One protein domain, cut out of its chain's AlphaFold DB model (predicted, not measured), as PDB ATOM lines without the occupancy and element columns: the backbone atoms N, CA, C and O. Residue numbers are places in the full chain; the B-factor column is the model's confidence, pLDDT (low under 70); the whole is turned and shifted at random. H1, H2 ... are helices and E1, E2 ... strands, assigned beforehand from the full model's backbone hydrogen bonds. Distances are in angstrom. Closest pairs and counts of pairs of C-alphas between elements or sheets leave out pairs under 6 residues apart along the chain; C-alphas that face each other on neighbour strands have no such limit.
ATOM      1  N   VAL A 418       3.069  79.055 -13.460       94.62
ATOM      2  CA  VAL A 418       1.857  79.828 -13.722       94.62
ATOM      3  C   VAL A 418       2.137  81.326 -13.674       94.62
ATOM      4  O   VAL A 418       3.071  81.782 -13.015       94.62
ATOM      5  N   ILE A 419       1.280  82.092 -14.343       94.31
ATOM      6  CA  ILE A 419       1.097  83.521 -14.100       94.31
ATOM      7  C   ILE A 419      -0.233  83.689 -13.366       94.31
ATOM      8  O   ILE A 419      -1.266  83.206 -13.847       94.31
ATOM      9  N   THR A 420      -0.203  84.336 -12.202       95.12
ATOM     10  CA  THR A 420      -1.402  84.596 -11.396       95.12
ATOM     11  C   THR A 420      -2.296  85.660 -12.056       95.12
ATOM     12  O   THR A 420      -1.838  86.377 -12.951       95.12
ATOM     13  N   PRO A 421      -3.564  85.814 -11.628       95.44
ATOM     14  CA  PRO A 421      -4.442  86.881 -12.114       95.44
ATOM     15  C   PRO A 421      -3.878  88.294 -11.911       95.44
ATOM     16  O   PRO A 421      -4.173  89.192 -12.696       95.44
ATOM     17  N   GLU A 422      -3.033  88.481 -10.897       94.88
ATOM     18  CA  GLU A 422      -2.332  89.734 -10.601       94.88
ATOM     19  C   GLU A 422      -1.125  89.975 -11.526       94.88
ATOM     20  O   GLU A 422      -0.534  91.052 -11.502       94.88
ATOM     21  N   GLY A 423      -0.766  88.992 -12.358       90.56
ATOM     22  CA  GLY A 423       0.361  89.060 -13.285       90.56
ATOM     23  C   GLY A 423       1.687  88.547 -12.718       90.56
ATOM     24  O   GLY A 423       2.714  88.721 -13.367       90.56
ATOM     25  N   GLU A 424       1.688  87.912 -11.544       92.75
ATOM     26  CA  GLU A 424       2.907  87.414 -10.897       92.75
ATOM     27  C   GLU A 424       3.311  86.034 -11.438       92.75
ATOM     28  O   GLU A 424       2.467  85.147 -11.584       92.75
ATOM     29  N   ARG A 425       4.603  85.821 -11.710       92.56
ATOM     30  CA  ARG A 425       5.144  84.520 -12.123       92.56
ATOM     31  C   ARG A 425       5.436  83.644 -10.904       92.56
ATOM     32  O   ARG A 425       6.195  84.048 -10.029       92.56
ATOM     33  N   LYS A 426       4.882  82.426 -10.854       94.06
ATOM     34  CA  LYS A 426       5.082  81.486  -9.734       94.06
ATOM     35  C   LYS A 426       5.287  80.046 -10.178       94.06
ATOM     36  O   LYS A 426       4.611  79.568 -11.081       94.06
ATOM     37  N   ILE A 427       6.161  79.346  -9.459       94.12
ATOM     38  CA  ILE A 427       6.222  77.883  -9.416       94.12
ATOM     39  C   ILE A 427       5.359  77.441  -8.236       94.12
ATOM     40  O   ILE A 427       5.670  77.762  -7.089       94.12
ATOM     41  N   LEU A 428       4.246  76.762  -8.509       96.00
ATOM     42  CA  LEU A 428       3.359  76.287  -7.448       96.00
ATOM     43  C   LEU A 428       3.826  74.934  -6.893       96.00
ATOM     44  O   LEU A 428       4.288  74.084  -7.660       96.00
ATOM     45  N   PRO A 429       3.625  74.662  -5.590       94.44
ATOM     46  CA  PRO A 429       3.732  73.309  -5.065       94.44
ATOM     47  C   PRO A 429       2.873  72.342  -5.884       94.44
ATOM     48  O   PRO A 429       1.747  72.655  -6.272       94.44
ATOM     49  N   THR A 430       3.389  71.142  -6.136       93.56
ATOM     50  CA  THR A 430       2.762  70.163  -7.036       93.56
ATOM     51  C   THR A 430       1.293  69.879  -6.693       93.56
ATOM     52  O   THR A 430       0.434  69.934  -7.575       93.56
ATOM     53  N   ALA A 431       0.980  69.653  -5.414       90.88
ATOM     54  CA  ALA A 431      -0.390  69.398  -4.969       90.88
ATOM     55  C   ALA A 431      -1.322  70.605  -5.196       90.88
ATOM     56  O   ALA A 431      -2.472  70.430  -5.607       90.88
ATOM     57  N   GLU A 432      -0.822  71.826  -4.978       95.06
ATOM     58  CA  GLU A 432      -1.575  73.064  -5.208       95.06
ATOM     59  C   GLU A 432      -1.836  73.288  -6.696       95.06
ATOM     60  O   GLU A 432      -2.964  73.592  -7.081       95.06
ATOM     61  N   TYR A 433      -0.833  73.063  -7.549       95.94
ATOM     62  CA  TYR A 433      -0.993  73.153  -8.998       95.94
ATOM     63  C   TYR A 433      -2.055  72.176  -9.514       95.94
ATOM     64  O   TYR A 433      -2.923  72.555 -10.301       95.94
ATOM     65  N   ILE A 434      -2.018  70.919  -9.058       93.12
ATOM     66  CA  ILE A 434      -2.995  69.899  -9.457       93.12
ATOM     67  C   ILE A 434      -4.408  70.316  -9.030       93.12
ATOM     68  O   ILE A 434      -5.344  70.219  -9.829       93.12
ATOM     69  N   ALA A 435      -4.575  70.806  -7.798       93.88
ATOM     70  CA  ALA A 435      -5.860  71.300  -7.308       93.88
ATOM     71  C   ALA A 435      -6.354  72.506  -8.125       93.88
ATOM     72  O   ALA A 435      -7.510  72.526  -8.557       93.88
ATOM     73  N   LEU A 436      -5.467  73.464  -8.415       95.00
ATOM     74  CA  LEU A 436      -5.768  74.636  -9.232       95.00
ATOM     75  C   LEU A 436      -6.226  74.219 -10.633       95.00
ATOM     76  O   LEU A 436      -7.309  74.604 -11.076       95.00
ATOM     77  N   ARG A 437      -5.447  73.368 -11.306       93.25
ATOM     78  CA  ARG A 437      -5.720  72.894 -12.666       93.25
ATOM     79  C   ARG A 437      -7.031  72.106 -12.767       93.25
ATOM     80  O   ARG A 437      -7.672  72.158 -13.810       93.25
ATOM     81  N   LYS A 438      -7.448  71.406 -11.705       92.69
ATOM     82  CA  LYS A 438      -8.741  70.694 -11.634       92.69
ATOM     83  C   LYS A 438      -9.935  71.620 -11.385       92.69
ATOM     84  O   LYS A 438     -11.063  71.230 -11.668       92.69
ATOM     85  N   SER A 439      -9.712  72.829 -10.872       93.75
ATOM     86  CA  SER A 439     -10.792  73.763 -10.521       93.75
ATOM     87  C   SER A 439     -11.299  74.618 -11.691       93.75
ATOM     88  O   SER A 439     -12.287  75.334 -11.539       93.75
ATOM     89  N   MET A 440     -10.649  74.553 -12.859       95.00
ATOM     90  CA  MET A 440     -10.958  75.394 -14.019       95.00
ATOM     91  C   MET A 440     -10.750  74.662 -15.348       95.00
ATOM     92  O   MET A 440     -10.021  73.673 -15.416       95.00
ATOM     93  N   LYS A 441     -11.357  75.170 -16.430       94.38
ATOM     94  CA  LYS A 441     -10.970  74.761 -17.791       94.38
ATOM     95  C   LYS A 441      -9.720  75.549 -18.198       94.38
ATOM     96  O   LYS A 441      -9.510  76.657 -17.714       94.38
ATOM     97  N   VAL A 442      -8.912  75.000 -19.100       92.88
ATOM     98  CA  VAL A 442      -7.742  75.692 -19.662       92.88
ATOM     99  C   VAL A 442      -7.811  75.610 -21.183       92.88
ATOM    100  O   VAL A 442      -8.010  74.517 -21.708       92.88
ATOM    101  N   THR A 443      -7.697  76.752 -21.865       92.31
ATOM    102  CA  THR A 443      -7.722  76.821 -23.338       92.31
ATOM    103  C   THR A 443      -6.417  76.313 -23.956       92.31
ATOM    104  O   THR A 443      -5.427  76.094 -23.251       92.31
ATOM    105  N   ASP A 444      -6.385  76.176 -25.282       86.69
ATOM    106  CA  ASP A 444      -5.180  75.785 -26.025       86.69
ATOM    107  C   ASP A 444      -4.055  76.840 -25.938       86.69
ATOM    108  O   ASP A 444      -2.875  76.504 -26.051       86.69
ATOM    109  N   GLU A 445      -4.398  78.102 -25.660       87.50
ATOM    110  CA  GLU A 445      -3.472  79.211 -25.367       87.50
ATOM    111  C   GLU A 445      -3.015  79.247 -23.895       87.50
ATOM    112  O   GLU A 445      -2.330  80.183 -23.455       87.50
ATOM    113  N   HIS A 446      -3.378  78.215 -23.127       91.81
ATOM    114  CA  HIS A 446      -3.025  78.029 -21.720       91.81
ATOM    115  C   HIS A 446      -3.604  79.115 -20.812       91.81
ATOM    116  O   HIS A 446      -2.936  79.589 -19.892       91.81
ATOM    117  N   ILE A 447      -4.844  79.525 -21.076       93.75
ATOM    118  CA  ILE A 447      -5.575  80.518 -20.280       93.75
ATOM    119  C   ILE A 447      -6.628  79.805 -19.428       93.75
ATOM    120  O   ILE A 447      -7.398  78.994 -19.941       93.75
ATOM    121  N   GLY A 448      -6.662  80.106 -18.131       95.88
ATOM    122  CA  GLY A 448      -7.668  79.604 -17.200       95.88
ATOM    123  C   GLY A 448      -9.038  80.233 -17.447       95.88
ATOM    124  O   GLY A 448      -9.162  81.450 -17.595       95.88
ATOM    125  N   ILE A 449     -10.076  79.402 -17.476       97.12
ATOM    126  CA  ILE A 449     -11.472  79.799 -17.672       97.12
ATOM    127  C   ILE A 449     -12.277  79.429 -16.428       97.12
ATOM    128  O   ILE A 449     -12.271  78.274 -15.991       97.12
ATOM    129  N   ASP A 450     -13.003  80.399 -15.880       93.06
ATOM    130  CA  ASP A 450     -13.935  80.168 -14.780       93.06
ATOM    131  C   ASP A 450     -15.085  79.259 -15.257       93.06
ATOM    132  O   ASP A 450     -15.820  79.627 -16.177       93.06
ATOM    133  N   PRO A 451     -15.284  78.080 -14.638       91.69
ATOM    134  CA  PRO A 451     -16.295  77.123 -15.076       91.69
ATOM    135  C   PRO A 451     -17.736  77.625 -14.908       91.69
ATOM    136  O   PRO A 451     -18.634  77.069 -15.538       91.69
ATOM    137  N   LYS A 452     -17.980  78.643 -14.070       92.62
ATOM    138  CA  LYS A 452     -19.316  79.214 -13.841       92.62
ATOM    139  C   LYS A 452     -19.677  80.276 -14.869       92.62
ATOM    140  O   LYS A 452     -20.840  80.384 -15.245       92.62
ATOM    141  N   THR A 453     -18.703  81.087 -15.276       93.81
ATOM    142  CA  THR A 453     -18.935  82.236 -16.165       93.81
ATOM    143  C   THR A 453     -18.498  81.984 -17.605       93.81
ATOM    144  O   THR A 453     -18.877  82.756 -18.482       93.81
ATOM    145  N   ASP A 454     -17.721  80.923 -17.839       93.50
ATOM    146  CA  ASP A 454     -17.091  80.567 -19.117       93.50
ATOM    147  C   ASP A 454     -16.210  81.698 -19.688       93.50
ATOM    148  O   ASP A 454     -16.009  81.822 -20.895       93.50
ATOM    149  N   LYS A 455     -15.665  82.545 -18.801       95.50
ATOM    150  CA  LYS A 455     -14.774  83.667 -19.132       95.50
ATOM    151  C   LYS A 455     -13.361  83.449 -18.582       95.50
ATOM    152  O   LYS A 455     -13.205  82.744 -17.581       95.50
ATOM    153  N   PRO A 456     -12.328  84.077 -19.182       96.88
ATOM    154  CA  PRO A 456     -10.977  84.072 -18.629       96.88
ATOM    155  C   PRO A 456     -10.942  84.545 -17.175       96.88
ATOM    156  O   PRO A 456     -11.490  85.597 -16.852       96.88
ATOM    157  N   ASN A 457     -10.280  83.778 -16.309       95.19
ATOM    158  CA  ASN A 457     -10.188  84.045 -14.868       95.19
ATOM    159  C   ASN A 457      -8.852  84.684 -14.441       95.19
ATOM    160  O   ASN A 457      -8.598  84.842 -13.250       95.19
ATOM    161  N   GLY A 458      -7.995  85.027 -15.407       94.81
ATOM    162  CA  GLY A 458      -6.701  85.679 -15.191       94.81
ATOM    163  C   GLY A 458      -5.512  84.728 -15.030       94.81
ATOM    164  O   GLY A 458      -4.392  85.138 -15.321       94.81
ATOM    165  N   TRP A 459      -5.729  83.460 -14.668       96.44
ATOM    166  CA  TRP A 459      -4.646  82.476 -14.588       96.44
ATOM    167  C   TRP A 459      -4.099  82.137 -15.973       96.44
ATOM    168  O   TRP A 459      -4.859  81.916 -16.921       96.44
ATOM    169  N   LYS A 460      -2.775  82.034 -16.089       94.56
ATOM    170  CA  LYS A 460      -2.107  81.539 -17.296       94.56
ATOM    171  C   LYS A 460      -1.141  80.426 -16.931       94.56
ATOM    172  O   LYS A 460      -0.395  80.547 -15.967       94.56
ATOM    173  N   PHE A 461      -1.122  79.373 -17.728       93.00
ATOM    174  CA  PHE A 461      -0.241  78.224 -17.546       93.00
ATOM    175  C   PHE A 461       0.880  78.267 -18.586       93.00
ATOM    176  O   PHE A 461       0.722  78.862 -19.660       93.00
ATOM    177  N   ASP A 462       2.025  77.676 -18.257       89.94
ATOM    178  CA  ASP A 462       3.118  77.523 -19.212       89.94
ATOM    179  C   ASP A 462       2.758  76.510 -20.308       89.94
ATOM    180  O   ASP A 462       2.316  75.393 -20.030       89.94
TER     181      ASP A 462
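What this domain is: This is residues 418 to 462 of the 605 residues of the protein "Heparin lyase I" of Pontiella sulfatireligans (UniProt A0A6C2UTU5). The backbone makes a small open frame: strand E1 makes one end, helix H1 runs along one side, and the small hairpin of E2 and E3 is across from H1. The link between E2 and E3 makes the end far from E1, and a short pairing joins residues 441 to 442 to E2. The printed part has 45 residues, with one named helix and three named strands in the order E1, H1, E2, E3; the two-stranded sheet E2 - E3 is antiparallel. The class is mixed, helices and strands, with under half of the residues in named elements. The whole is compact, with a radius of gyration of the C-alphas of 9.9 A and spans of 26 by 20 by 18 A.

Where its parts are: E1, residues 425 to 427, begins at C-alpha (5.144, 84.520, -12.123) and is 7.2 A long from first to last C-alpha. H1, residues 430 to 438, is 12.4 A long and begins at C-alpha (2.762, 70.163, -7.036). E2, residues 447 to 449, is 6.5 A long. E3, residues 456 to 461, is 12.3 A long and ends at C-alpha (-0.241, 78.224, -17.546).

How they stand to each other: E1 pairs with no named strand and is apart from H1, E2 and E3. In H1 every O i to N i+4 pair is within hydrogen-bond range. H1 and E3 are apart. Residues 441 to 442 pair antiparallel with residues 448 to 449 of E2. E2 and E3 form a hairpin, antiparallel at 140 degrees between their directions. The C-alphas of Ile 449 and Pro 456 face each other at 4.4 A. N 448 and O 459 are within hydrogen-bond range at 2.8 A, as are N 457 and O 448 at 2.9 A.

The domain as a whole: The C-alphas of Pro 429 and Thr 453 are the two farthest apart, at 26.8 A, while those of Val 418 and Asp 462, the first and last printed, are 6.1 A apart. The printed part has no cut. The link from E1 to H1 is tight, those from H1 to E2 and from E2 to E3 are short, and no link is long. The mean pLDDT of the printed part is 93.7, and no printed residue is under 70.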